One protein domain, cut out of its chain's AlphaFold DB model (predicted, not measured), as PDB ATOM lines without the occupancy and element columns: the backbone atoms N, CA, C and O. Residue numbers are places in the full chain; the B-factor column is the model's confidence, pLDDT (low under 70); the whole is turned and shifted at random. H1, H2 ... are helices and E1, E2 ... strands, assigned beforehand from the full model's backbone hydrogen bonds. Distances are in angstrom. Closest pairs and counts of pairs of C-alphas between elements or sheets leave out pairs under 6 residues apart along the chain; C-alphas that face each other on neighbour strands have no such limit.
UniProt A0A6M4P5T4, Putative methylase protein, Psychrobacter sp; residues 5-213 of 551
ATOM      1  N   MET A   5     262.652 391.591 371.785       28.22
ATOM      2  CA  MET A   5     262.046 390.865 372.900       28.22
ATOM      3  C   MET A   5     262.149 389.346 372.729       28.22
ATOM      4  O   MET A   5     262.516 388.679 373.682       28.22
ATOM      5  N   ALA A   6     261.926 388.782 371.540       29.64
ATOM      6  CA  ALA A   6     262.103 387.346 371.308       29.64
ATOM      7  C   ALA A   6     263.565 386.886 371.507       29.64
ATOM      8  O   ALA A   6     263.795 385.813 372.064       29.64
ATOM      9  N   SER A   7     264.554 387.710 371.129       38.91
ATOM     10  CA  SER A   7     265.978 387.415 371.377       38.91
ATOM     11  C   SER A   7     266.355 387.491 372.866       38.91
ATOM     12  O   SER A   7     267.062 386.617 373.370       38.91
ATOM     13  N   GLN A   8     265.813 388.471 373.599       38.22
ATOM     14  CA  GLN A   8     265.999 388.612 375.047       38.22
ATOM     15  C   GLN A   8     265.266 387.516 375.830       38.22
ATOM     16  O   GLN A   8     265.819 386.984 376.788       38.22
ATOM     17  N   ILE A   9     264.069 387.114 375.390       49.91
ATOM     18  CA  ILE A   9     263.311 385.987 375.950       49.91
ATOM     19  C   ILE A   9     264.092 384.680 375.755       49.91
ATOM     20  O   ILE A   9     264.213 383.895 376.693       49.91
ATOM     21  N   GLY A  10     264.681 384.462 374.573       55.38
ATOM     22  CA  GLY A  10     265.545 383.306 374.313       55.38
ATOM     23  C   GLY A  10     266.805 383.286 375.188       55.38
ATOM     24  O   GLY A  10     267.156 382.243 375.735       55.38
ATOM     25  N   ALA A  11     267.455 384.439 375.370       58.75
ATOM     26  CA  ALA A  11     268.631 384.581 376.228       58.75
ATOM     27  C   ALA A  11     268.311 384.359 377.717       58.75
ATOM     28  O   ALA A  11     269.042 383.638 378.389       58.75
ATOM     29  N   SER A  12     267.211 384.933 378.212       64.69
ATOM     30  CA  SER A  12     266.744 384.740 379.589       64.69
ATOM     31  C   SER A  12     266.375 383.282 379.849       64.69
ATOM     32  O   SER A  12     266.759 382.738 380.878       64.69
ATOM     33  N   LYS A  13     265.701 382.619 378.897       72.31
ATOM     34  CA  LYS A  13     265.350 381.198 379.012       72.31
ATOM     35  C   LYS A  13     266.592 380.312 379.143       72.31
ATOM     36  O   LYS A  13     266.587 379.397 379.957       72.31
ATOM     37  N   ARG A  14     267.652 380.581 378.373       76.75
ATOM     38  CA  ARG A  14     268.905 379.808 378.449       76.75
ATOM     39  C   ARG A  14     269.657 380.015 379.762       76.75
ATOM     40  O   ARG A  14     270.182 379.038 380.277       76.75
ATOM     41  N   ASN A  15     269.691 381.236 380.303       78.12
ATOM     42  CA  ASN A  15     270.263 381.488 381.633       78.12
ATOM     43  C   ASN A  15     269.533 380.653 382.695       78.12
ATOM     44  O   ASN A  15     270.161 379.855 383.377       78.12
ATOM     45  N   THR A  16     268.199 380.721 382.722       80.12
ATOM     46  CA  THR A  16     267.390 379.927 383.657       80.12
ATOM     47  C   THR A  16     267.596 378.421 383.473       80.12
ATOM     48  O   THR A  16     267.693 377.688 384.446       80.12
ATOM     49  N   GLN A  17     267.688 377.928 382.233       82.81
ATOM     50  CA  GLN A  17     267.978 376.511 381.973       82.81
ATOM     51  C   GLN A  17     269.369 376.097 382.459       82.81
ATOM     52  O   GLN A  17     269.521 374.985 382.952       82.81
ATOM     53  N   ALA A  18     270.367 376.969 382.302       86.69
ATOM     54  CA  ALA A  18     271.720 376.733 382.780       86.69
ATOM     55  C   ALA A  18     271.749 376.644 384.314       86.69
ATOM     56  O   ALA A  18     272.237 375.655 384.850       86.69
ATOM     57  N   GLU A  19     271.154 377.621 385.000       88.25
ATOM     58  CA  GLU A  19     271.049 377.645 386.464       88.25
ATOM     59  C   GLU A  19     270.306 376.413 387.001       88.25
ATOM     60  O   GLU A  19     270.820 375.735 387.881       88.25
ATOM     61  N   LEU A  20     269.160 376.041 386.414       88.06
ATOM     62  CA  LEU A  20     268.404 374.845 386.818       88.06
ATOM     63  C   LEU A  20     269.171 373.538 386.584       88.06
ATOM     64  O   LEU A  20     269.002 372.572 387.326       88.06
ATOM     65  N   PHE A  21     269.995 373.480 385.535       89.62
ATOM     66  CA  PHE A  21     270.830 372.314 385.271       89.62
ATOM     67  C   PHE A  21     271.971 372.191 386.290       89.62
ATOM     68  O   PHE A  21     272.258 371.084 386.748       89.62
ATOM     69  N   VAL A  22     272.577 373.314 386.690       93.12
ATOM     70  CA  VAL A  22     273.565 373.354 387.782       93.12
ATOM     71  C   VAL A  22     272.915 373.002 389.119       93.12
ATOM     72  O   VAL A  22     273.465 372.166 389.830       93.12
ATOM     73  N   ASP A  23     271.734 373.549 389.427       92.56
ATOM     74  CA  ASP A  23     270.975 373.208 390.639       92.56
ATOM     75  C   ASP A  23     270.758 371.695 390.729       92.56
ATOM     76  O   ASP A  23     271.079 371.074 391.742       92.56
ATOM     77  N   TYR A  24     270.292 371.071 389.640       90.56
ATOM     78  CA  TYR A  24     270.144 369.619 389.579       90.56
ATOM     79  C   TYR A  24     271.469 368.902 389.873       90.56
ATOM     80  O   TYR A  24     271.495 368.005 390.712       90.56
ATOM     81  N   LEU A  25     272.564 369.286 389.206       92.25
ATOM     82  CA  LEU A  25     273.869 368.639 389.366       92.25
ATOM     83  C   LEU A  25     274.384 368.732 390.809       92.25
ATOM     84  O   LEU A  25     274.904 367.745 391.330       92.25
ATOM     85  N   LEU A  26     274.234 369.897 391.446       95.19
ATOM     86  CA  LEU A  26     274.634 370.122 392.834       95.19
ATOM     87  C   LEU A  26     273.794 369.272 393.795       95.19
ATOM     88  O   LEU A  26     274.363 368.569 394.627       95.19
ATOM     89  N   ASN A  27     272.464 369.280 393.650       93.06
ATOM     90  CA  ASN A  27     271.567 368.468 394.482       93.06
ATOM     91  C   ASN A  27     271.849 366.968 394.333       93.06
ATOM     92  O   ASN A  27     271.902 366.245 395.323       93.06
ATOM     93  N   ASP A  28     272.046 366.503 393.102       91.75
ATOM     94  CA  ASP A  28     272.311 365.099 392.796       91.75
ATOM     95  C   ASP A  28     273.675 364.660 393.361       91.75
ATOM     96  O   ASP A  28     273.771 363.644 394.041       91.75
ATOM     97  N   TYR A  29     274.735 365.452 393.159       95.25
ATOM     98  CA  TYR A  29     276.074 365.124 393.659       95.25
ATOM     99  C   TYR A  29     276.188 365.195 395.192       95.25
ATOM    100  O   TYR A  29     276.661 364.243 395.813       95.25
ATOM    101  N   PHE A  30     275.763 366.296 395.819       96.50
ATOM    102  CA  PHE A  30     275.875 366.440 397.275       96.50
ATOM    103  C   PHE A  30     274.847 365.581 398.023       96.50
ATOM    104  O   PHE A  30     275.152 365.092 399.109       96.50
ATOM    105  N   GLY A  31     273.681 365.308 397.429       95.25
ATOM    106  CA  GLY A  31     272.737 364.320 397.954       95.25
ATOM    107  C   GLY A  31     273.329 362.907 397.966       95.25
ATOM    108  O   GLY A  31     273.224 362.202 398.970       95.25
ATOM    109  N   ASP A  32     274.024 362.505 396.894       94.25
ATOM    110  CA  ASP A  32     274.775 361.244 396.861       94.25
ATOM    111  C   ASP A  32     275.879 361.214 397.934       94.25
ATOM    112  O   ASP A  32     276.046 360.199 398.610       94.25
ATOM    113  N   ALA A  33     276.613 362.318 398.121       95.69
ATOM    114  CA  ALA A  33     277.661 362.425 399.138       95.69
ATOM    115  C   ALA A  33     277.108 362.301 400.569       95.69
ATOM    116  O   ALA A  33     277.700 361.607 401.397       95.69
ATOM    117  N   GLN A  34     275.948 362.906 400.846       96.75
ATOM    118  CA  GLN A  34     275.259 362.776 402.131       96.75
ATOM    119  C   GLN A  34     274.800 361.332 402.371       96.75
ATOM    120  O   GLN A  34     275.056 360.762 403.428       96.75
ATOM    121  N   ASN A  35     274.203 360.688 401.363       96.44
ATOM    122  CA  ASN A  35     273.771 359.288 401.456       96.44
ATOM    123  C   ASN A  35     274.939 358.308 401.659       96.44
ATOM    124  O   ASN A  35     274.758 357.236 402.235       96.44
ATOM    125  N   GLN A  36     276.134 358.661 401.178       95.81
ATOM    126  CA  GLN A  36     277.366 357.897 401.385       95.81
ATOM    127  C   GLN A  36     278.026 358.166 402.747       95.81
ATOM    128  O   GLN A  36     279.043 357.540 403.044       95.81
ATOM    129  N   GLY A  37     277.475 359.072 403.565       95.50
ATOM    130  CA  GLY A  37     278.050 359.452 404.854       95.50
ATOM    131  C   GLY A  37     279.368 360.217 404.722       95.50
ATOM    132  O   GLY A  37     280.246 360.048 405.561       95.50
ATOM    133  N   LEU A  38     279.536 361.008 403.654       95.75
ATOM    134  CA  LEU A  38     280.705 361.885 403.465       95.75
ATOM    135  C   LEU A  38     280.478 363.289 404.044       95.75
ATOM    136  O   LEU A  38     281.434 363.975 404.410       95.75
ATOM    137  N   ILE A  39     279.216 363.719 404.103       97.50
ATOM    138  CA  ILE A  39     278.798 365.022 404.623       97.50
ATOM    139  C   ILE A  39     277.522 364.891 405.452       97.50
ATOM    140  O   ILE A  39     276.710 364.006 405.188       97.50
ATOM    141  N   ASP A  40     277.308 365.847 406.352       96.81
ATOM    142  CA  ASP A  40     276.068 366.035 407.108       96.81
ATOM    143  C   ASP A  40     275.546 367.477 406.983       96.81
ATOM    144  O   ASP A  40     276.248 368.378 406.526       96.81
ATOM    145  N   ASN A  41     274.293 367.714 407.392       95.88
ATOM    146  CA  ASN A  41     273.664 369.047 407.429       95.88
ATOM    147  C   ASN A  41     273.657 369.806 406.082       95.88
ATOM    148  O   ASN A  41     273.788 371.031 406.052       95.88
ATOM    149  N   LEU A  42     273.484 369.088 404.965       98.00
ATOM    150  CA  LEU A  42     273.462 369.679 403.626       98.00
ATOM    151  C   LEU A  42     272.337 370.714 403.463       98.00
ATOM    152  O   LEU A  42     271.157 370.409 403.643       98.00
ATOM    153  N   THR A  43     272.709 371.915 403.027       97.81
ATOM    154  CA  THR A  43     271.803 372.976 402.579       97.81
ATOM    155  C   THR A  43     272.283 373.521 401.238       97.81
ATOM    156  O   THR A  43     273.466 373.806 401.074       97.81
ATOM    157  N   ILE A  44     271.370 373.689 400.280       96.62
ATOM    158  CA  ILE A  44     271.644 374.336 398.990       96.62
ATOM    159  C   ILE A  44     270.687 375.519 398.854       96.62
ATOM    160  O   ILE A  44     269.476 375.343 398.747       96.62
ATOM    161  N   GLU A  45     271.238 376.728 398.889       96.25
ATOM    162  CA  GLU A  45     270.522 377.986 398.684       96.25
ATOM    163  C   GLU A  45     270.725 378.458 397.241       96.25
ATOM    164  O   GLU A  45     271.844 378.410 396.733       96.25
ATOM    165  N   THR A  46     269.664 378.935 396.585       93.88
ATOM    166  CA  THR A  46     269.737 379.572 395.262       93.88
ATOM    167  C   THR A  46     269.666 381.091 395.395       93.88
ATOM    168  O   THR A  46     268.996 381.609 396.286       93.88
ATOM    169  N   GLN A  47     270.335 381.816 394.491       93.25
ATOM    170  CA  GLN A  47     270.390 383.286 394.494       93.25
ATOM    171  C   GLN A  47     270.905 383.860 395.831       93.25
ATOM    172  O   GLN A  47     270.385 384.852 396.352       93.25
ATOM    173  N   ALA A  48     271.942 383.224 396.379       95.69
ATOM    174  CA  ALA A  48     272.535 383.564 397.663       95.69
ATOM    175  C   ALA A  48     273.203 384.945 397.620       95.69
ATOM    176  O   ALA A  48     273.992 385.270 396.726       95.69
ATOM    177  N   VAL A  49     272.902 385.778 398.612       94.88
ATOM    178  CA  VAL A  49     273.388 387.161 398.668       94.88
ATOM    179  C   VAL A  49     274.732 387.222 399.394       94.88
ATOM    180  O   VAL A  49     274.820 386.909 400.577       94.88
ATOM    181  N   PHE A  50     275.766 387.720 398.712       93.50
ATOM    182  CA  PHE A  50     277.083 387.983 399.292       93.50
ATOM    183  C   PHE A  50     277.313 389.487 399.452       93.50
ATOM    184  O   PHE A  50     277.286 390.241 398.475       93.50
ATOM    185  N   LYS A  51     277.564 389.944 400.683       93.12
ATOM    186  CA  LYS A  51     277.839 391.355 400.980       93.12
ATOM    187  C   LYS A  51     279.081 391.512 401.841       93.12
ATOM    188  O   LYS A  51     279.202 390.877 402.883       93.12
ATOM    189  N   ASN A  52     279.954 392.424 401.436       90.62
ATOM    190  CA  ASN A  52     281.025 392.962 402.264       90.62
ATOM    191  C   ASN A  52     281.245 394.449 401.922       90.62
ATOM    192  O   ASN A  52     280.491 395.056 401.162       90.62
ATOM    193  N   ASP A  53     282.279 395.056 402.487       89.62
ATOM    194  CA  ASP A  53     282.639 396.456 402.241       89.62
ATOM    195  C   ASP A  53     283.049 396.770 400.791       89.62
ATOM    196  O   ASP A  53     283.132 397.937 400.436       89.62
ATOM    197  N   MET A  54     283.285 395.780 399.932       89.56
ATOM    198  CA  MET A  54     283.638 395.957 398.517       89.56
ATOM    199  C   MET A  54     282.768 395.133 397.556       89.56
ATOM    200  O   MET A  54     283.046 395.056 396.354       89.56
ATOM    201  N   ALA A  55     281.710 394.505 398.063       91.69
ATOM    202  CA  ALA A  55     280.849 393.633 397.291       91.69
ATOM    203  C   ALA A  55     279.404 393.632 397.778       91.69
ATOM    204  O   ALA A  55     279.119 393.667 398.969       91.69
ATOM    205  N   SER A  56     278.487 393.566 396.820       92.75
ATOM    206  CA  SER A  56     277.064 393.326 397.042       92.75
ATOM    207  C   SER A  56     276.562 392.533 395.844       92.75
ATOM    208  O   SER A  56     276.006 393.097 394.898       92.75
ATOM    209  N   ASP A  57     276.854 391.241 395.863       92.50
ATOM    210  CA  ASP A  57     276.705 390.329 394.738       92.50
ATOM    211  C   ASP A  57     275.647 389.264 395.036       92.50
ATOM    212  O   ASP A  57     275.327 388.985 396.192       92.50
ATOM    213  N   VAL A  58     275.092 388.688 393.972       92.75
ATOM    214  CA  VAL A  58     274.189 387.539 394.043       92.75
ATOM    215  C   VAL A  58     274.896 386.390 393.346       92.75
ATOM    216  O   VAL A  58     275.268 386.513 392.179       92.75
ATOM    217  N   TRP A  59     275.122 385.321 394.095       94.88
ATOM    218  CA  TRP A  59     275.688 384.075 393.602       94.88
ATOM    219  C   TRP A  59     274.557 383.112 393.277       94.88
ATOM    220  O   TRP A  59     273.578 383.031 394.018       94.88
ATOM    221  N   ASP A  60     274.691 382.370 392.185       95.19
ATOM    222  CA  ASP A  60     273.628 381.481 391.728       95.19
ATOM    223  C   ASP A  60     273.285 380.427 392.780       95.19
ATOM    224  O   ASP A  60     272.103 380.150 392.984       95.19
ATOM    225  N   HIS A  61     274.299 379.873 393.463       97.44
ATOM    226  CA  HIS A  61     274.092 378.917 394.550       97.44
ATOM    227  C   HIS A  61     275.099 379.090 395.696       97.44
ATOM    228  O   HIS A  61     276.259 379.443 395.471       97.44
ATOM    229  N   LYS A  62     274.672 378.743 396.913       97.94
ATOM    230  CA  LYS A  62     275.536 378.487 398.070       97.94
ATOM    231  C   LYS A  62     275.228 377.102 398.631       97.94
ATOM    232  O   LYS A  62     274.089 376.824 398.996       97.94
ATOM    233  N   VAL A  63     276.234 376.236 398.689       98.19
ATOM    234  CA  VAL A  63     276.135 374.890 399.267       98.19
ATOM    235  C   VAL A  63     276.831 374.895 400.624       98.19
ATOM    236  O   VAL A  63     278.012 375.217 400.692       98.19
ATOM    237  N   CYS A  64     276.122 374.529 401.686       98.06
ATOM    238  CA  CYS A  64     276.655 374.427 403.043       98.06
ATOM    239  C   CYS A  64     276.511 372.999 403.561       98.06
ATOM    240  O   CYS A  64     275.465 372.382 403.360       98.06
ATOM    241  N   PHE A  65     277.537 372.477 404.225       97.94
ATOM    242  CA  PHE A  65     277.503 371.166 404.879       97.94
ATOM    243  C   PHE A  65     278.636 371.034 405.899       97.94
ATOM    244  O   PHE A  65     279.617 371.771 405.845       97.94
ATOM    245  N   ASN A  66     278.530 370.046 406.784       97.25
ATOM    246  CA  ASN A  66     279.643 369.582 407.601       97.25
ATOM    247  C   ASN A  66     280.368 368.446 406.866       97.25
ATOM    248  O   ASN A  66     279.741 367.465 406.464       97.25
ATOM    249  N   HIS A  67     281.671 368.588 406.640       96.25
ATOM    250  CA  HIS A  67     282.494 367.565 406.005       96.25
ATOM    251  C   HIS A  67     283.033 366.603 407.059       96.25
ATOM    252  O   HIS A  67     283.916 366.970 407.834       96.25
ATOM    253  N   ILE A  68     282.581 365.349 407.020       94.31
ATOM    254  CA  ILE A  68     282.829 364.370 408.087       94.31
ATOM    255  C   ILE A  68     284.326 364.066 408.238       94.31
ATOM    256  O   ILE A  68     284.866 364.174 409.333       94.31
ATOM    257  N   ASP A  69     285.029 363.770 407.137       92.00
ATOM    258  CA  ASP A  69     286.462 363.425 407.214       92.00
ATOM    259  C   ASP A  69     287.366 364.605 407.616       92.00
ATOM    260  O   ASP A  69     288.455 364.396 408.152       92.00
ATOM    261  N   LEU A  70     286.944 365.843 407.337       92.00
ATOM    262  CA  LEU A  70     287.712 367.048 407.661       92.00
ATOM    263  C   LEU A  70     287.339 367.629 409.028       92.00
ATOM    264  O   LEU A  70     288.082 368.481 409.513       92.00
ATOM    265  N   ASP A  71     286.216 367.196 409.609       93.25
ATOM    266  CA  ASP A  71     285.591 367.773 410.804       93.25
ATOM    267  C   ASP A  71     285.470 369.304 410.705       93.25
ATOM    268  O   ASP A  71     285.932 370.066 411.556       93.25
ATOM    269  N   LYS A  72     284.922 369.772 409.575       93.75
ATOM    270  CA  LYS A  72     284.774 371.201 409.271       93.75
ATOM    271  C   LYS A  72     283.459 371.513 408.593       93.75
ATOM    272  O   LYS A  72     283.043 370.802 407.680       93.75
ATOM    273  N   ASP A  73     282.890 372.654 408.955       96.56
ATOM    274  CA  ASP A  73     281.829 373.275 408.176       96.56
ATOM    275  C   ASP A  73     282.414 373.880 406.895       96.56
ATOM    276  O   ASP A  73     283.485 374.499 406.895       96.56
ATOM    277  N   VAL A  74     281.726 373.634 405.784       97.12
ATOM    278  CA  VAL A  74     282.138 374.011 404.435       97.12
ATOM    279  C   VAL A  74     281.057 374.875 403.799       97.12
ATOM    280  O   VAL A  74     279.885 374.497 403.790       97.12
ATOM    281  N   GLU A  75     281.469 375.983 403.181       97.38
ATOM    282  CA  GLU A  75     280.635 376.771 402.274       97.38
ATOM    283  C   GLU A  75     281.205 376.740 400.853       97.38
ATOM    284  O   GLU A  75     282.362 377.087 400.619       97.38
ATOM    285  N   ILE A  76     280.385 376.385 399.867       97.88
ATOM    286  CA  ILE A  76     280.754 376.417 398.453       97.88
ATOM    287  C   ILE A  76     279.853 377.403 397.717       97.88
ATOM    288  O   ILE A  76     278.659 377.169 397.529       97.88
ATOM    289  N   TRP A  77     280.451 378.490 397.246       97.81
ATOM    290  CA  TRP A  77     279.794 379.536 396.474       97.81
ATOM    291  C   TRP A  77     279.937 379.242 394.979       97.81
ATOM    292  O   TRP A  77     281.047 379.129 394.455       97.81
ATOM    293  N   CYS A  78     278.812 379.085 394.284       97.56
ATOM    294  CA  CYS A  78     278.781 378.635 392.896       97.56
ATOM    295  C   CYS A  78     278.228 379.715 391.970       97.56
ATOM    296  O   CYS A  78     277.182 380.296 392.258       97.56
ATOM    297  N   GLN A  79     278.899 379.933 390.837       94.75
ATOM    298  CA  GLN A  79     278.452 380.874 389.812       94.75
ATOM    299  C   GLN A  79     278.427 380.236 388.430       94.75
ATOM    300  O   GLN A  79     279.320 379.468 388.073       94.75
ATOM    301  N   THR A  80     277.431 380.591 387.628       90.94
ATOM    302  CA  THR A  80     277.175 379.997 386.317       90.94
ATOM    303  C   THR A  80     277.406 381.019 385.214       90.94
ATOM    304  O   THR A  80     277.164 382.218 385.335       90.94
ATOM    305  N   THR A  81     277.899 380.564 384.071       86.00
ATOM    306  CA  THR A  81     277.934 381.363 382.849       86.00
ATOM    307  C   THR A  81     277.495 380.500 381.684       86.00
ATOM    308  O   THR A  81     278.047 379.432 381.443       86.00
ATOM    309  N   CYS A  82     276.507 380.970 380.929       80.38
ATOM    310  CA  CYS A  82     276.079 380.306 379.705       80.38
ATOM    311  C   CYS A  82     276.712 380.978 378.476       80.38
ATOM    312  O   CYS A  82     276.754 382.215 378.378       80.38
ATOM    313  N   TYR A  83     277.154 380.186 377.502       72.25
ATOM    314  CA  TYR A  83     277.526 380.702 376.185       72.25
ATOM    315  C   TYR A  83     276.313 380.673 375.260       72.25
ATOM    316  O   TYR A  83     275.689 379.638 375.016       72.25
ATOM    317  N   LYS A  84     275.919 381.857 374.777       60.88
ATOM    318  CA  LYS A  84     274.714 382.027 373.967       60.88
ATOM    319  C   LYS A  84     275.108 381.828 372.506       60.88
ATOM    320  O   LYS A  84     275.199 382.772 371.743       60.88
ATOM    321  N   GLY A  85     275.313 380.584 372.081       52.44
ATOM    322  CA  GLY A  85     275.468 380.314 370.651       52.44
ATOM    323  C   GLY A  85     274.234 380.819 369.893       52.44
ATOM    324  O   GLY A  85     273.118 380.328 370.110       52.44
ATOM    325  N   HIS A  86     274.384 381.818 369.024       46.59
ATOM    326  CA  HIS A  86     273.462 381.934 367.898       46.59
ATOM    327  C   HIS A  86     273.630 380.651 367.072       46.59
ATOM    328  O   HIS A  86     274.708 380.068 367.081       46.59
ATOM    329  N   GLY A  87     272.598 380.169 366.374       42.44
ATOM    330  CA  GLY A  87     272.710 378.977 365.508       42.44
ATOM    331  C   GLY A  87     273.674 379.135 364.317       42.44
ATOM    332  O   GLY A  87     273.550 378.408 363.342       42.44
ATOM    333  N   ASP A  88     274.572 380.116 364.381       45.31
ATOM    334  CA  ASP A  88     275.627 380.455 363.445       45.31
ATOM    335  C   ASP A  88     276.965 380.240 364.179       45.31
ATOM    336  O   ASP A  88     277.407 381.083 364.965       45.31
ATOM    337  N   THR A  89     277.564 379.066 363.966       48.34
ATOM    338  CA  THR A  89     278.846 378.619 364.544       48.34
ATOM    339  C   THR A  89     280.033 379.494 364.126       48.34
ATOM    340  O   THR A  89     281.104 379.399 364.719       48.34
ATOM    341  N   GLU A  90     279.873 380.364 363.124       47.41
ATOM    342  CA  GLU A  90     280.969 381.156 362.558       47.41
ATOM    343  C   GLU A  90     281.192 382.506 363.270       47.41
ATOM    344  O   GLU A  90     282.195 383.182 363.023       47.41
ATOM    345  N   LYS A  91     280.292 382.930 364.172       52.22
ATOM    346  CA  LYS A  91     280.375 384.238 364.852       52.22
ATOM    347  C   LYS A  91     280.556 384.097 366.364       52.22
ATOM    348  O   LYS A  91     279.608 383.821 367.092       52.22
ATOM    349  N   LYS A  92     281.768 384.398 366.847       57.00
ATOM    350  CA  LYS A  92     282.076 384.532 368.284       57.00
ATOM    351  C   LYS A  92     281.360 385.746 368.896       57.00
ATOM    352  O   LYS A  92     281.323 386.816 368.283       57.00
ATOM    353  N   GLU A  93     280.831 385.622 370.116       54.09
ATOM    354  CA  GLU A  93     280.091 386.712 370.774       54.09
ATOM    355  C   GLU A  93     281.029 387.791 371.356       54.09
ATOM    356  O   GLU A  93     281.739 387.573 372.338       54.09
ATOM    357  N   SER A  94     280.986 389.021 370.828       51.91
ATOM    358  CA  SER A  94     281.783 390.136 371.374       51.91
ATOM    359  C   SER A  94     281.288 390.647 372.736       51.91
ATOM    360  O   SER A  94     282.074 391.186 373.519       51.91
ATOM    361  N   ASN A  95     279.991 390.485 373.027       47.12
ATOM    362  CA  ASN A  95     279.302 391.137 374.150       47.12
ATOM    363  C   ASN A  95     279.382 390.375 375.487       47.12
ATOM    364  O   ASN A  95     279.083 390.959 376.523       47.12
ATOM    365  N   LYS A  96     279.828 389.112 375.503       54.28
ATOM    366  CA  LYS A  96     279.932 388.292 376.731       54.28
ATOM    367  C   LYS A  96     281.165 388.571 377.593       54.28
ATOM    368  O   LYS A  96     281.267 388.058 378.702       54.28
ATOM    369  N   THR A  97     282.078 389.428 377.131       61.12
ATOM    370  CA  THR A  97     283.239 389.866 377.929       61.12
ATOM    371  C   THR A  97     282.851 390.520 379.253       61.12
ATOM    372  O   THR A  97     283.630 390.440 380.197       61.12
ATOM    373  N   TYR A  98     281.666 391.128 379.352       65.62
ATOM    374  CA  TYR A  98     281.198 391.772 380.581       65.62
ATOM    375  C   TYR A  98     280.786 390.758 381.654       65.62
ATOM    376  O   TYR A  98     281.379 390.769 382.728       65.62
ATOM    377  N   GLU A  99     279.870 389.833 381.340       67.62
ATOM    378  CA  GLU A  99     279.408 388.785 382.273       67.62
ATOM    379  C   GLU A  99     280.590 387.944 382.807       67.62
ATOM    380  O   GLU A  99     280.660 387.610 383.990       67.62
ATOM    381  N   VAL A 100     281.582 387.665 381.953       75.44
ATOM    382  CA  VAL A 100     282.792 386.935 382.358       75.44
ATOM    383  C   VAL A 100     283.632 387.725 383.363       75.44
ATOM    384  O   VAL A 100     284.102 387.149 384.341       75.44
ATOM    385  N   ARG A 101     283.822 389.033 383.149       83.31
ATOM    386  CA  ARG A 101     284.587 389.888 384.071       83.31
ATOM    387  C   ARG A 101     283.878 390.065 385.404       83.31
ATOM    388  O   ARG A 101     284.542 390.023 386.432       83.31
ATOM    389  N   GLU A 102     282.559 390.232 385.384       87.94
ATOM    390  CA  GLU A 102     281.744 390.375 386.593       87.94
ATOM    391  C   GLU A 102     281.944 389.180 387.535       87.94
ATOM    392  O   GLU A 102     282.339 389.347 388.687       87.94
ATOM    393  N   THR A 103     281.813 387.974 386.991       90.56
ATOM    394  CA  THR A 103     281.964 386.723 387.743       90.56
ATOM    395  C   THR A 103     283.410 386.447 388.189       90.56
ATOM    396  O   THR A 103     283.629 385.785 389.196       90.56
ATOM    397  N   LEU A 104     284.430 386.969 387.493       92.94
ATOM    398  CA  LEU A 104     285.825 386.923 387.977       92.94
ATOM    399  C   LEU A 104     286.040 387.840 389.190       92.94
ATOM    400  O   LEU A 104     286.728 387.467 390.137       92.94
ATOM    401  N   VAL A 105     285.444 389.034 389.176       94.69
ATOM    402  CA  VAL A 105     285.525 389.987 390.294       94.69
ATOM    403  C   VAL A 105     284.816 389.446 391.529       94.69
ATOM    404  O   VAL A 105     285.330 389.620 392.631       94.69
ATOM    405  N   GLU A 106     283.681 388.772 391.349       94.44
ATOM    406  CA  GLU A 106     282.967 388.067 392.420       94.44
ATOM    407  C   GLU A 106     283.870 387.022 393.086       94.44
ATOM    408  O   GLU A 106     284.086 387.093 394.294       94.44
ATOM    409  N   ALA A 107     284.483 386.128 392.301       94.69
ATOM    410  CA  ALA A 107     285.380 385.091 392.820       94.69
ATOM    411  C   ALA A 107     286.591 385.658 393.573       94.69
ATOM    412  O   ALA A 107     286.935 385.175 394.649       94.69
ATOM    413  N   ILE A 108     287.217 386.710 393.037       95.31
ATOM    414  CA  ILE A 108     288.346 387.374 393.700       95.31
ATOM    415  C   ILE A 108     287.878 388.067 394.988       95.31
ATOM    416  O   ILE A 108     288.548 387.965 396.007       95.31
ATOM    417  N   SER A 109     286.720 388.734 394.982       94.62
ATOM    418  CA  SER A 109     286.199 389.441 396.166       94.62
ATOM    419  C   SER A 109     285.752 388.488 397.280       94.62
ATOM    420  O   SER A 109     285.818 388.850 398.455       94.62
ATOM    421  N   LEU A 110     285.330 387.265 396.932       95.19
ATOM    422  CA  LEU A 110     284.975 386.216 397.890       95.19
ATOM    423  C   LEU A 110     286.183 385.750 398.718       95.19
ATOM    424  O   LEU A 110     286.008 385.317 399.853       95.19
ATOM    425  N   ARG A 111     287.416 385.904 398.213       94.50
ATOM    426  CA  ARG A 111     288.645 385.560 398.955       94.50
ATOM    427  C   ARG A 111     288.750 386.285 400.293       94.50
ATOM    428  O   ARG A 111     289.280 385.723 401.246       94.50
ATOM    429  N   LYS A 112     288.150 387.475 400.407       92.06
ATOM    430  CA  LYS A 112     288.006 388.176 401.686       92.06
ATOM    431  C   LYS A 112     287.278 387.341 402.737       92.06
ATOM    432  O   LYS A 112     287.723 387.290 403.875       92.06
ATOM    433  N   LEU A 113     286.174 386.699 402.352       90.88
ATOM    434  CA  LEU A 113     285.394 385.844 403.245       90.88
ATOM    435  C   LEU A 113     286.225 384.636 403.687       90.88
ATOM    436  O   LEU A 113     286.303 384.348 404.876       90.88
ATOM    437  N   MET A 114     286.931 384.010 402.737       91.75
ATOM    438  CA  MET A 114     287.800 382.855 402.995       91.75
ATOM    439  C   MET A 114     288.916 383.147 404.009       91.75
ATOM    440  O   MET A 114     289.370 382.239 404.693       91.75
ATOM    441  N   GLN A 115     289.375 384.399 404.101       87.69
ATOM    442  CA  GLN A 115     290.384 384.822 405.078       87.69
ATOM    443  C   GLN A 115     289.801 385.164 406.462       87.69
ATOM    444  O   GLN A 115     290.564 385.298 407.416       87.69
ATOM    445  N   GLN A 116     288.486 385.378 406.571       86.00
ATOM    446  CA  GLN A 116     287.831 385.903 407.776       86.00
ATOM    447  C   GLN A 116     287.066 384.848 408.580       86.00
ATOM    448  O   GLN A 116     286.796 385.085 409.756       86.00
ATOM    449  N   GLN A 117     286.682 383.737 407.955       82.25
ATOM    450  CA  GLN A 117     285.885 382.690 408.589       82.25
ATOM    451  C   GLN A 117     286.741 381.492 409.010       82.25
ATOM    452  O   GLN A 117     287.717 381.144 408.349       82.25
ATOM    453  N   ASP A 118     286.323 380.844 410.097       82.00
ATOM    454  CA  ASP A 118     286.875 379.555 410.534       82.00
ATOM    455  C   ASP A 118     286.382 378.389 409.647       82.00
ATOM    456  O   ASP A 118     287.019 377.332 409.574       82.00
ATOM    457  N   GLU A 119     285.264 378.606 408.943       88.75
ATOM    458  CA  GLU A 119     284.668 377.700 407.957       88.75
ATOM    459  C   GLU A 119     285.551 377.553 406.710       88.75
ATOM    460  O   GLU A 119     286.255 378.470 406.276       88.75
ATOM    461  N   LEU A 120     285.498 376.379 406.079       94.56
ATOM    462  CA  LEU A 120     286.185 376.142 404.816       94.56
ATOM    463  C   LEU A 120     285.322 376.680 403.669       94.56
ATOM    464  O   LEU A 120     284.392 376.031 403.205       94.56
ATOM    465  N   VAL A 121     285.667 377.865 403.175       96.50
ATOM    466  CA  VAL A 121     284.946 378.512 402.070       96.50
ATOM    467  C   VAL A 121     285.633 378.231 400.727       96.50
ATOM    468  O   VAL A 121     286.852 378.387 400.605       96.50
ATOM    469  N   ARG A 122     284.876 377.831 399.698       97.00
ATOM    470  CA  ARG A 122     285.351 377.584 398.322       97.00
ATOM    471  C   ARG A 122     284.441 378.187 397.266       97.00
ATOM    472  O   ARG A 122     283.283 378.503 397.516       97.00
ATOM    473  N   SER A 123     284.987 378.317 396.063       97.56
ATOM    474  CA  SER A 123     284.305 378.850 394.889       97.56
ATOM    475  C   SER A 123     284.312 377.863 393.721       97.56
ATOM    476  O   SER A 123     285.365 377.347 393.342       97.56
ATOM    477  N   ILE A 124     283.150 377.640 393.105       97.81
ATOM    478  CA  ILE A 124     283.022 376.842 391.878       97.81
ATOM    479  C   ILE A 124     282.421 377.702 390.769       97.81
ATOM    480  O   ILE A 124     281.448 378.428 390.975       97.81
ATOM    481  N   HIS A 125     282.978 377.602 389.567       96.12
ATOM    482  CA  HIS A 125     282.373 378.150 388.361       96.12
ATOM    483  C   HIS A 125     281.848 377.042 387.460       96.12
ATOM    484  O   HIS A 125     282.561 376.079 387.184       96.12
ATOM    485  N   PHE A 126     280.631 377.207 386.952       93.75
ATOM    486  CA  PHE A 126     280.057 376.359 385.915       93.75
ATOM    487  C   PHE A 126     279.939 377.140 384.611       93.75
ATOM    488  O   PHE A 126     279.319 378.199 384.544       93.75
ATOM    489  N   THR A 127     280.494 376.589 383.541       89.31
ATOM    490  CA  THR A 127     280.321 377.099 382.182       89.31
ATOM    491  C   THR A 127     279.456 376.133 381.389       89.31
ATOM    492  O   THR A 127     279.806 374.962 381.286       89.31
ATOM    493  N   ILE A 128     278.343 376.607 380.823       87.44
ATOM    494  CA  ILE A 128     277.402 375.776 380.055       87.44
ATOM    495  C   ILE A 128     277.369 376.209 378.589       87.44
ATOM    496  O   ILE A 128     277.060 377.366 378.277       87.44
ATOM    497  N   GLY A 129     277.601 375.243 377.699       80.25
ATOM    498  CA  GLY A 129     277.626 375.412 376.248       80.25
ATOM    499  C   GLY A 129     279.037 375.524 375.672       80.25
ATOM    500  O   GLY A 129     280.018 375.650 376.402       80.25
ATOM    501  N   ASP A 130     279.108 375.503 374.343       73.12
ATOM    502  CA  ASP A 130     280.361 375.313 373.616       73.12
ATOM    503  C   ASP A 130     281.350 376.478 373.780       73.12
ATOM    504  O   ASP A 130     281.053 377.650 373.511       73.12
ATOM    505  N   ALA A 131     282.553 376.132 374.244       66.06
ATOM    506  CA  ALA A 131     283.640 377.068 374.500       66.06
ATOM    507  C   ALA A 131     284.140 377.763 373.219       66.06
ATOM    508  O   ALA A 131     284.666 378.877 373.285       66.06
ATOM    509  N   ASN A 132     283.922 377.177 372.040       67.50
ATOM    510  CA  ASN A 132     284.278 377.775 370.752       67.50
ATOM    511  C   ASN A 132     283.492 379.058 370.449       67.50
ATOM    512  O   ASN A 132     283.976 379.915 369.701       67.50
ATOM    513  N   TYR A 133     282.317 379.244 371.066       67.44
ATOM    514  CA  TYR A 133     281.520 380.471 370.934       67.44
ATOM    515  C   TYR A 133     282.088 381.653 371.723       67.44
ATOM    516  O   TYR A 133     281.605 382.784 371.594       67.44
ATOM    517  N   THR A 134     283.125 381.407 372.524       69.12
ATOM    518  CA  THR A 134     283.721 382.385 373.418       69.12
ATOM    519  C   THR A 134     285.183 382.677 373.075       69.12
ATOM    520  O   THR A 134     285.761 382.126 372.132       69.12
ATOM    521  N   TYR A 135     285.797 383.615 373.796       73.25
ATOM    522  CA  TYR A 135     287.232 383.849 373.660       73.25
ATOM    523  C   TYR A 135     288.005 382.741 374.386       73.25
ATOM    524  O   TYR A 135     287.735 382.497 375.560       73.25
ATOM    525  N   GLY A 136     288.979 382.110 373.721       75.50
ATOM    526  CA  GLY A 136     289.710 380.962 374.282       75.50
ATOM    527  C   GLY A 136     290.372 381.263 375.633       75.50
ATOM    528  O   GLY A 136     290.314 380.453 376.555       75.50
ATOM    529  N   TRP A 137     290.870 382.490 375.807       84.81
ATOM    530  CA  TRP A 137     291.498 382.951 377.050       84.81
ATOM    531  C   TRP A 137     290.556 383.021 378.266       84.81
ATOM    532  O   TRP A 137     291.026 383.121 379.399       84.81
ATOM    533  N   PHE A 138     289.229 382.963 378.086       85.75
ATOM    534  CA  PHE A 138     288.301 382.935 379.222       85.75
ATOM    535  C   PHE A 138     288.419 381.670 380.055       85.75
ATOM    536  O   PHE A 138     288.247 381.747 381.271       85.75
ATOM    537  N   LYS A 139     288.691 380.527 379.417       87.06
ATOM    538  CA  LYS A 139     288.795 379.257 380.129       87.06
ATOM    539  C   LYS A 139     289.927 379.310 381.147       87.06
ATOM    540  O   LYS A 139     289.687 379.192 382.346       87.06
ATOM    541  N   SER A 140     291.123 379.641 380.664       90.00
ATOM    542  CA  SER A 140     292.303 379.803 381.507       90.00
ATOM    543  C   SER A 140     292.058 380.817 382.624       90.00
ATOM    544  O   SER A 140     292.437 380.584 383.765       90.00
ATOM    545  N   LEU A 141     291.368 381.928 382.348       90.19
ATOM    546  CA  LEU A 141     291.042 382.903 383.389       90.19
ATOM    547  C   LEU A 141     290.157 382.348 384.506       90.19
ATOM    548  O   LEU A 141     290.426 382.616 385.674       90.19
ATOM    549  N   LYS A 142     289.106 381.601 384.166       91.81
ATOM    550  CA  LYS A 142     288.201 381.007 385.160       91.81
ATOM    551  C   LYS A 142     288.918 379.990 386.028       91.81
ATOM    552  O   LYS A 142     288.856 380.097 387.253       91.81
ATOM    553  N   GLU A 143     289.688 379.112 385.393       92.88
ATOM    554  CA  GLU A 143     290.508 378.105 386.065       92.88
ATOM    555  C   GLU A 143     291.531 378.727 387.026       92.88
ATOM    556  O   GLU A 143     291.912 378.086 387.998       92.88
ATOM    557  N   ASN A 144     291.944 379.980 386.797       94.06
ATOM    558  CA  ASN A 144     292.888 380.710 387.644       94.06
ATOM    559  C   ASN A 144     292.243 381.620 388.708       94.06
ATOM    560  O   ASN A 144     292.975 382.167 389.531       94.06
ATOM    561  N   SER A 145     290.918 381.798 388.711       94.75
ATOM    562  CA  SER A 145     290.216 382.696 389.651       94.75
ATOM    563  C   SER A 145     289.223 381.980 390.575       94.75
ATOM    564  O   SER A 145     288.995 382.440 391.695       94.75
ATOM    565  N   PHE A 146     288.659 380.849 390.149       97.06
ATOM    566  CA  PHE A 146     287.809 379.986 390.980       97.06
ATOM    567  C   PHE A 146     288.606 378.787 391.505       97.06
ATOM    568  O   PHE A 146     289.575 378.374 390.871       97.06
ATOM    569  N   ASP A 147     288.192 378.209 392.635       97.75
ATOM    570  CA  ASP A 147     288.838 377.000 393.186       97.75
ATOM    571  C   ASP A 147     288.588 375.763 392.332       97.75
ATOM    572  O   ASP A 147     289.427 374.865 392.264       97.75
ATOM    573  N   LEU A 148     287.451 375.748 391.640       97.44
ATOM    574  CA  LEU A 148     287.141 374.782 390.604       97.44
ATOM    575  C   LEU A 148     286.376 375.463 389.467       97.44
ATOM    576  O   LEU A 148     285.469 376.255 389.701       97.44
ATOM    577  N   SER A 149     286.723 375.141 388.224       95.00
ATOM    578  CA  SER A 149     285.950 375.532 387.039       95.00
ATOM    579  C   SER A 149     285.523 374.282 386.279       95.00
ATOM    580  O   SER A 149     286.349 373.428 385.964       95.00
ATOM    581  N   ILE A 150     284.227 374.171 386.006       94.06
ATOM    582  CA  ILE A 150     283.574 373.015 385.392       94.06
ATOM    583  C   ILE A 150     282.963 373.452 384.064       94.06
ATOM    584  O   ILE A 150     282.225 374.435 384.004       94.06
ATOM    585  N   TYR A 151     283.248 372.704 382.998       88.94
ATOM    586  CA  TYR A 151     282.755 372.976 381.649       88.94
ATOM    587  C   TYR A 151     281.779 371.879 381.227       88.94
ATOM    588  O   TYR A 151     282.138 370.710 381.099       88.94
ATOM    589  N   LEU A 152     280.527 372.277 381.033       87.94
ATOM    590  CA  LEU A 152     279.406 371.430 380.652       87.94
ATOM    591  C   LEU A 152     279.097 371.684 379.175       87.94
ATOM    592  O   LEU A 152     278.330 372.591 378.833       87.94
ATOM    593  N   ASP A 153     279.720 370.887 378.312       80.62
ATOM    594  CA  ASP A 153     279.598 370.992 376.859       80.62
ATOM    595  C   ASP A 153     279.450 369.619 376.189       80.62
ATOM    596  O   ASP A 153     279.931 368.611 376.704       80.62
ATOM    597  N   THR A 154     278.752 369.603 375.058       74.31
ATOM    598  CA  THR A 154     278.408 368.434 374.238       74.31
ATOM    599  C   THR A 154     279.259 368.423 372.971       74.31
ATOM    600  O   THR A 154     279.399 369.451 372.319       74.31
ATOM    601  N   GLU A 155     279.795 367.263 372.582       70.31
ATOM    602  CA  GLU A 155     280.659 367.146 371.395       70.31
ATOM    603  C   GLU A 155     279.889 367.329 370.078       70.31
ATOM    604  O   GLU A 155     280.448 367.797 369.087       70.31
ATOM    605  N   SER A 156     278.616 366.925 370.048       68.56
ATOM    606  CA  SER A 156     277.855 366.757 368.804       68.56
ATOM    607  C   SER A 156     276.579 367.594 368.725       68.56
ATOM    608  O   SER A 156     276.211 368.057 367.643       68.56
ATOM    609  N   ASN A 157     275.900 367.818 369.850       69.44
ATOM    610  CA  ASN A 157     274.676 368.615 369.901       69.44
ATOM    611  C   ASN A 157     274.908 369.970 370.567       69.44
ATOM    612  O   ASN A 157     275.945 370.234 371.151       69.44
ATOM    613  N   ASN A 158     273.915 370.854 370.499       77.19
ATOM    614  CA  ASN A 158     273.875 372.018 371.377       77.19
ATOM    615  C   ASN A 158     273.192 371.608 372.688       77.19
ATOM    616  O   ASN A 158     272.012 371.241 372.665       77.19
ATOM    617  N   ILE A 159     273.891 371.712 373.822       81.44
ATOM    618  CA  ILE A 159     273.347 371.363 375.144       81.44
ATOM    619  C   ILE A 159     272.002 372.049 375.432       81.44
ATOM    620  O   ILE A 159     271.089 371.421 375.963       81.44
ATOM    621  N   PHE A 160     271.799 373.295 374.990       80.88
ATOM    622  CA  PHE A 160     270.528 374.001 375.172       80.88
ATOM    623  C   PHE A 160     269.399 373.438 374.310       80.88
ATOM    624  O   PHE A 160     268.240 373.532 374.708       80.88
ATOM    625  N   SER A 161     269.696 372.838 373.155       80.38
ATOM    626  CA  SER A 161     268.687 372.126 372.362       80.38
ATOM    627  C   SER A 161     268.205 370.880 373.097       80.38
ATOM    628  O   SER A 161     267.003 370.634 373.158       80.38
ATOM    629  N   LEU A 162     269.124 370.137 373.714       81.88
ATOM    630  CA  LEU A 162     268.795 368.959 374.513       81.88
ATOM    631  C   LEU A 162     268.011 369.338 375.783       81.88
ATOM    632  O   LEU A 162     266.946 368.775 376.037       81.88
ATOM    633  N   LEU A 163     268.470 370.357 376.521       84.25
ATOM    634  CA  LEU A 163     267.761 370.895 377.688       84.25
ATOM    635  C   LEU A 163     266.373 371.424 377.307       84.25
ATOM    636  O   LEU A 163     265.400 371.194 378.019       84.25
ATOM    637  N   ASN A 164     266.239 372.110 376.169       83.19
ATOM    638  CA  ASN A 164     264.947 372.607 375.703       83.19
ATOM    639  C   ASN A 164     263.993 371.479 375.289       83.19
ATOM    640  O   ASN A 164     262.802 371.600 375.556       83.19
ATOM    641  N   SER A 165     264.490 370.396 374.687       81.12
ATOM    642  CA  SER A 165     263.675 369.216 374.362       81.12
ATOM    643  C   SER A 165     263.171 368.497 375.613       81.12
ATOM    644  O   SER A 165     262.040 368.021 375.618       81.12
ATOM    645  N   ALA A 166     263.978 368.449 376.676       79.38
ATOM    646  CA  ALA A 166     263.594 367.810 377.933       79.38
ATOM    647  C   ALA A 166     262.666 368.683 378.792       79.38
ATOM    648  O   ALA A 166     261.642 368.217 379.274       79.38
ATOM    649  N   ILE A 167     263.008 369.962 378.975       81.62
ATOM    650  CA  ILE A 167     262.279 370.888 379.858       81.62
ATOM    651  C   ILE A 167     261.026 371.453 379.160       81.62
ATOM    652  O   ILE A 167     259.996 371.701 379.794       81.62
ATOM    653  N   GLY A 168     261.097 371.679 377.846       72.94
ATOM    654  CA  GLY A 168     259.995 372.183 377.029       72.94
ATOM    655  C   GLY A 168     259.489 373.568 377.452       72.94
ATOM    656  O   GLY A 168     260.237 374.554 377.513       72.94
ATOM    657  N   SER A 169     258.177 373.651 377.688       71.69
ATOM    658  CA  SER A 169     257.473 374.832 378.206       71.69
ATOM    659  C   SER A 169     257.127 374.716 379.695       71.69
ATOM    660  O   SER A 169     256.319 375.503 380.195       71.69
ATOM    661  N   THR A 170     257.684 373.726 380.396       74.62
ATOM    662  CA  THR A 170     257.411 373.484 381.815       74.62
ATOM    663  C   THR A 170     257.892 374.663 382.655       74.62
ATOM    664  O   THR A 170     259.014 375.134 382.495       74.62
ATOM    665  N   LYS A 171     257.025 375.148 383.551       72.12
ATOM    666  CA  LYS A 171     257.311 376.263 384.474       72.12
ATOM    667  C   LYS A 171     257.325 375.852 385.950       72.12
ATOM    668  O   LYS A 171     257.511 376.699 386.811       72.12
ATOM    669  N   ILE A 172     257.061 374.579 386.242       78.19
ATOM    670  CA  ILE A 172     256.975 374.051 387.608       78.19
ATOM    671  C   ILE A 172     258.309 373.390 387.937       78.19
ATOM    672  O   ILE A 172     258.647 372.392 387.308       78.19
ATOM    673  N   GLU A 173     259.030 373.918 388.922       71.56
ATOM    674  CA  GLU A 173     260.395 373.499 389.269       71.56
ATOM    675  C   GLU A 173     260.525 371.988 389.514       71.56
ATOM    676  O   GLU A 173     261.385 371.344 388.919       71.56
ATOM    677  N   LEU A 174     259.611 371.396 390.292       78.44
ATOM    678  CA  LEU A 174     259.613 369.954 390.570       78.44
ATOM    679  C   LEU A 174     259.556 369.113 389.283       78.44
ATOM    680  O   LEU A 174     260.336 368.181 389.112       78.44
ATOM    681  N   LYS A 175     258.699 369.500 388.331       81.62
ATOM    682  CA  LYS A 175     258.594 368.819 387.031       81.62
ATOM    683  C   LYS A 175     259.842 369.016 386.180       81.62
ATOM    684  O   LYS A 175     260.215 368.128 385.427       81.62
ATOM    685  N   ILE A 176     260.501 370.171 386.289       80.31
ATOM    686  CA  ILE A 176     261.773 370.406 385.600       80.31
ATOM    687  C   ILE A 176     262.844 369.451 386.141       80.31
ATOM    688  O   ILE A 176     263.547 368.831 385.345       80.31
ATOM    689  N   LYS A 177     262.926 369.277 387.468       79.25
ATOM    690  CA  LYS A 177     263.850 368.328 388.112       79.25
ATOM    691  C   LYS A 177     263.586 366.887 387.663       79.25
ATOM    692  O   LYS A 177     264.533 366.176 387.336       79.25
ATOM    693  N   GLU A 178     262.322 366.479 387.561       84.88
ATOM    694  CA  GLU A 178     261.933 365.169 387.014       84.88
ATOM    695  C   GLU A 178     262.372 364.999 385.548       84.88
ATOM    696  O   GLU A 178     263.010 364.003 385.211       84.88
ATOM    697  N   CYS A 179     262.119 365.993 384.687       85.44
ATOM    698  CA  CYS A 179     262.550 365.955 383.286       85.44
ATOM    699  C   CYS A 179     264.077 365.876 383.137       85.44
ATOM    700  O   CYS A 179     264.577 365.147 382.280       85.44
ATOM    701  N   LEU A 180     264.828 366.614 383.963       85.50
ATOM    702  CA  LEU A 180     266.293 366.551 383.983       85.50
ATOM    703  C   LEU A 180     266.782 365.171 384.438       85.50
ATOM    704  O   LEU A 180     267.645 364.587 383.781       85.50
ATOM    705  N   LYS A 181     266.176 364.606 385.488       85.88
ATOM    706  CA  LYS A 181     266.477 363.252 385.969       85.88
ATOM    707  C   LYS A 181     266.263 362.198 384.883       85.88
ATOM    708  O   LYS A 181     267.119 361.343 384.675       85.88
ATOM    709  N   GLU A 182     265.143 362.272 384.164       85.81
ATOM    710  CA  GLU A 182     264.855 361.373 383.042       85.81
ATOM    711  C   GLU A 182     265.826 361.539 381.869       85.81
ATOM    712  O   GLU A 182     266.158 360.567 381.196       85.81
ATOM    713  N   LEU A 183     266.259 362.767 381.579       83.88
ATOM    714  CA  LEU A 183     267.216 363.036 380.505       83.88
ATOM    715  C   LEU A 183     268.589 362.421 380.807       83.88
ATOM    716  O   LEU A 183     269.249 361.890 379.909       83.88
ATOM    717  N   ILE A 184     269.002 362.485 382.072       84.12
ATOM    718  CA  ILE A 184     270.292 361.991 382.558       84.12
ATOM    719  C   ILE A 184     270.278 360.466 382.724       84.12
ATOM    720  O   ILE A 184     271.302 359.825 382.512       84.12
ATOM    721  N   SER A 185     269.136 359.850 383.032       81.00
ATOM    722  CA  SER A 185     269.051 358.391 383.198       81.00
ATOM    723  C   SER A 185     269.073 357.593 381.885       81.00
ATOM    724  O   SER A 185     269.311 356.389 381.913       81.00
ATOM    725  N   LYS A 186     268.857 358.238 380.731       78.88
ATOM    726  CA  LYS A 186     268.698 357.588 379.412       78.88
ATOM    727  C   LYS A 186     270.004 357.253 378.664       78.88
ATOM    728  O   LYS A 186     269.942 357.079 377.453       78.88
ATOM    729  N   ASP A 187     271.152 357.182 379.343       72.06
ATOM    730  CA  ASP A 187     272.483 356.988 378.716       72.06
ATOM    731  C   ASP A 187     272.705 357.921 377.503       72.06
ATOM    732  O   ASP A 187     273.020 357.521 376.384       72.06
ATOM    733  N   SER A 188     272.405 359.206 377.714       80.69
ATOM    734  CA  SER A 188     272.465 360.258 376.699       80.69
ATOM    735  C   SER A 188     273.807 361.001 376.720       80.69
ATOM    736  O   SER A 188     274.572 360.907 377.678       80.69
ATOM    737  N   GLU A 189     274.075 361.828 375.706       82.88
ATOM    738  CA  GLU A 189     275.245 362.724 375.688       82.88
ATOM    739  C   GLU A 189     275.308 363.618 376.944       82.88
ATOM    740  O   GLU A 189     276.370 363.795 377.535       82.88
ATOM    741  N   ILE A 190     274.151 364.093 377.429       84.31
ATOM    742  CA  ILE A 190     274.051 364.824 378.703       84.31
ATOM    743  C   ILE A 190     274.403 363.936 379.897       84.31
ATOM    744  O   ILE A 190     275.063 364.410 380.818       84.31
ATOM    745  N   SER A 191     273.995 362.663 379.896       86.31
ATOM    746  CA  SER A 191     274.379 361.719 380.951       86.31
ATOM    747  C   SER A 191     275.896 361.589 381.043       86.31
ATOM    748  O   SER A 191     276.462 361.755 382.120       86.31
ATOM    749  N   ASN A 192     276.569 361.414 379.902       87.00
ATOM    750  CA  ASN A 192     278.028 361.325 379.843       87.00
ATOM    751  C   ASN A 192     278.708 362.582 380.397       87.00
ATOM    752  O   ASN A 192     279.649 362.472 381.184       87.00
ATOM    753  N   ILE A 193     278.194 363.769 380.063       87.25
ATOM    754  CA  ILE A 193     278.693 365.046 380.595       87.25
ATOM    755  C   ILE A 193     278.505 365.123 382.107       87.25
ATOM    756  O   ILE A 193     279.441 365.483 382.819       87.25
ATOM    757  N   VAL A 194     277.320 364.778 382.613       88.69
ATOM    758  CA  VAL A 194     277.036 364.790 384.054       88.69
ATOM    759  C   VAL A 194     277.958 363.820 384.787       88.69
ATOM    760  O   VAL A 194     278.598 364.211 385.759       88.69
ATOM    761  N   GLN A 195     278.103 362.589 384.299       89.69
ATOM    762  CA  GLN A 195     278.969 361.584 384.920       89.69
ATOM    763  C   GLN A 195     280.447 361.984 384.878       89.69
ATOM    764  O   GLN A 195     281.168 361.809 385.862       89.69
ATOM    765  N   TYR A 196     280.914 362.553 383.766       90.94
ATOM    766  CA  TYR A 196     282.273 363.078 383.657       90.94
ATOM    767  C   TYR A 196     282.527 364.209 384.664       90.94
ATOM    768  O   TYR A 196     283.511 364.173 385.403       90.94
ATOM    769  N   ASN A 197     281.612 365.173 384.764       91.31
ATOM    770  CA  ASN A 197     281.774 366.307 385.670       91.31
ATOM    771  C   ASN A 197     281.575 365.920 387.147       91.31
ATOM    772  O   ASN A 197     282.274 366.457 388.004       91.31
ATOM    773  N   LYS A 198     280.746 364.913 387.457       92.06
ATOM    774  CA  LYS A 198     280.709 364.286 388.790       92.06
ATOM    775  C   LYS A 198     282.054 363.666 389.173       92.06
ATOM    776  O   LYS A 198     282.449 363.764 390.329       92.06
ATOM    777  N   LYS A 199     282.798 363.066 388.233       93.75
ATOM    778  CA  LYS A 199     284.161 362.563 388.509       93.75
ATOM    779  C   LYS A 199     285.139 363.696 388.816       93.75
ATOM    780  O   LYS A 199     285.968 363.539 389.707       93.75
ATOM    781  N   ILE A 200     285.035 364.827 388.112       94.69
ATOM    782  CA  ILE A 200     285.836 366.027 388.407       94.69
ATOM    783  C   ILE A 200     285.521 366.542 389.814       94.69
ATOM    784  O   ILE A 200     286.445 366.731 390.603       94.69
ATOM    785  N   LEU A 201     284.232 366.705 390.137       95.19
ATOM    786  CA  LEU A 201     283.781 367.100 391.473       95.19
ATOM    787  C   LEU A 201     284.294 366.130 392.532       95.19
ATOM    788  O   LEU A 201     284.892 366.575 393.497       95.19
ATOM    789  N   ASN A 202     284.162 364.821 392.313       94.62
ATOM    790  CA  ASN A 202     284.639 363.809 393.250       94.62
ATOM    791  C   ASN A 202     286.145 363.878 393.485       94.62
ATOM    792  O   ASN A 202     286.580 363.826 394.629       94.62
ATOM    793  N   LYS A 203     286.940 364.069 392.431       95.75
ATOM    794  CA  LYS A 203     288.383 364.251 392.582       95.75
ATOM    795  C   LYS A 203     288.712 365.500 393.403       95.75
ATOM    796  O   LYS A 203     289.564 365.454 394.281       95.75
ATOM    797  N   TRP A 204     288.059 366.624 393.117       96.56
ATOM    798  CA  TRP A 204     288.314 367.886 393.814       96.56
ATOM    799  C   TRP A 204     287.825 367.863 395.273       96.56
ATOM    800  O   TRP A 204     288.556 368.278 396.168       96.56
ATOM    801  N   PHE A 205     286.626 367.333 395.510       94.88
ATOM    802  CA  PHE A 205     285.975 367.217 396.814       94.88
ATOM    803  C   PHE A 205     286.658 366.168 397.701       94.88
ATOM    804  O   PHE A 205     287.158 366.512 398.766       94.88
ATOM    805  N   LYS A 206     286.730 364.912 397.240       88.69
ATOM    806  CA  LYS A 206     287.145 363.753 398.043       88.69
ATOM    807  C   LYS A 206     288.641 363.474 397.977       88.69
ATOM    808  O   LYS A 206     289.271 363.250 399.001       88.69
ATOM    809  N   ASP A 207     289.218 363.454 396.776       90.81
ATOM    810  CA  ASP A 207     290.603 362.986 396.615       90.81
ATOM    811  C   ASP A 207     291.626 364.076 396.972       90.81
ATOM    812  O   ASP A 207     292.751 363.777 397.370       90.81
ATOM    813  N   LEU A 208     291.249 365.346 396.797       91.62
ATOM    814  CA  LEU A 208     292.120 366.506 396.999       91.62
ATOM    815  C   LEU A 208     291.719 367.378 398.198       91.62
ATOM    816  O   LEU A 208     292.397 368.371 398.459       91.62
ATOM    817  N   ASN A 209     290.655 367.011 398.922       93.56
ATOM    818  CA  ASN A 209     290.144 367.731 400.090       93.56
ATOM    819  C   ASN A 209     289.890 369.221 399.822       93.56
ATOM    820  O   ASN A 209     290.363 370.085 400.565       93.56
ATOM    821  N   LEU A 210     289.142 369.525 398.754       94.94
ATOM    822  CA  LEU A 210     288.700 370.883 398.427       94.94
ATOM    823  C   LEU A 210     289.887 371.865 398.314       94.94
ATOM    824  O   LEU A 210     289.986 372.817 399.100       94.94
ATOM    825  N   PRO A 211     290.831 371.662 397.377       95.44
ATOM    826  CA  PRO A 211     292.003 372.519 397.258       95.44
ATOM    827  C   PRO A 211     291.617 373.943 396.838       95.44
ATOM    828  O   PRO A 211     290.649 374.154 396.105       95.44
ATOM    829  N   ILE A 212     292.401 374.919 397.299       94.25
ATOM    830  CA  ILE A 212     292.281 376.325 396.903       94.25
ATOM    831  C   ILE A 212     293.049 376.592 395.602       94.25
ATOM    832  O   ILE A 212     294.099 375.988 395.357       94.25
ATOM    833  N   GLN A 213     292.565 377.519 394.774       95.69
ATOM    834  CA  GLN A 213     293.306 377.980 393.600       95.69
ATOM    835  C   GLN A 213     294.342 379.042 393.996       95.69
ATOM    836  O   GLN A 213     294.018 380.213 394.189       95.69
TER     837      GLN A 213
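AT A GLANCE: This is residues 5 to 213 of the 551 residues of the protein "Putative methylase protein" of Psychrobacter sp (UniProt A0A6M4P5T4). A twisted sheet of five strands is sandwiched between helices: the long H1 and H6 are on one face, H2 and H3 on the other, which makes three layers, while H4 and H5 pack on each other and are not on the sheet. E1 and E2 bend sharply, and the end of their hairpin folds round toward H2. The 209 printed residues run H1 E1 E2 E3 H2 E4 H3 E5 H4 H5 H6, class mixed, helices and strands; the mixed sheet has the order E1 E2 E3 E4 E5. The whole is compact, with a radius of gyration of the C-alphas of 17.0 A and spans of 48 by 38 by 29 A.

HOW THE PARTS SIT: Begin with H1, residues 5 to 35, and go on to E1, 39 to 52, E2, 55 to 67, and E3, 72 to 82, a meander, each strand the antiparallel neighbour of the one before. Look for N 43 and O 64, 2.8 A apart, between the hairpin strands E1 and E2, and N 63 and O 76, 2.8 A, between the hairpin strands E2 and E3. H1 is on this sheet; its closest C-alphas to E3 are Asn 15 and Cys 82, 6.2 A. Next come H2, 97 to 116, and E4, 120 to 128, parallel to E3, with N 77 and O 122 at 2.8 A. H3, 137 to 145, touches H2 residues 100 to 108 alone, closest C-alphas Ala 107 and Ser 145, 6.3 A, at a shallow tilt of 11 degrees, the same way. E5, 148 to 152, is parallel to E4, with N 150 and O 125 at 2.8 A. E3, H2, E4 and E4, H3, E5 are strand-helix-strand units, two parallel neighbour strands with a helix between, both with right-handed crossovers. H4, 159 to 167, and H5, 173 to 185, touch at a steep tilt of 60 degrees, closest C-alphas Ala 166 and Cys 179, 5.8 A. H6, 189 to 207, touches H5 only at the corner, closest C-alphas Ile 184 and Ser 191, 4.4 A. Every O i to N i+4 pair is within hydrogen-bond range in H1, H3, H4, H5 and H6, and 13 of 16 in H2.

IN THESE COORDINATES: Find C-alpha 5 at (262.046, 390.865, 372.900); H1 runs 44.2 A from there to C-alpha 35. E3 spans 32.1 A and H2 30.5 A. H6 ends at C-alpha 207, (290.603, 362.986, 396.615), 26.0 A from its start.

THE WHOLE: The C-alphas farthest apart, Asp 71 and Glu 90, are 50.3 A apart. The printed part has no cut. The link E3 to H2 is long, residues 83 to 96. Confidence is under 70 at residues 5 to 12, 84 to 99, 131 to 134 and 156 to 157.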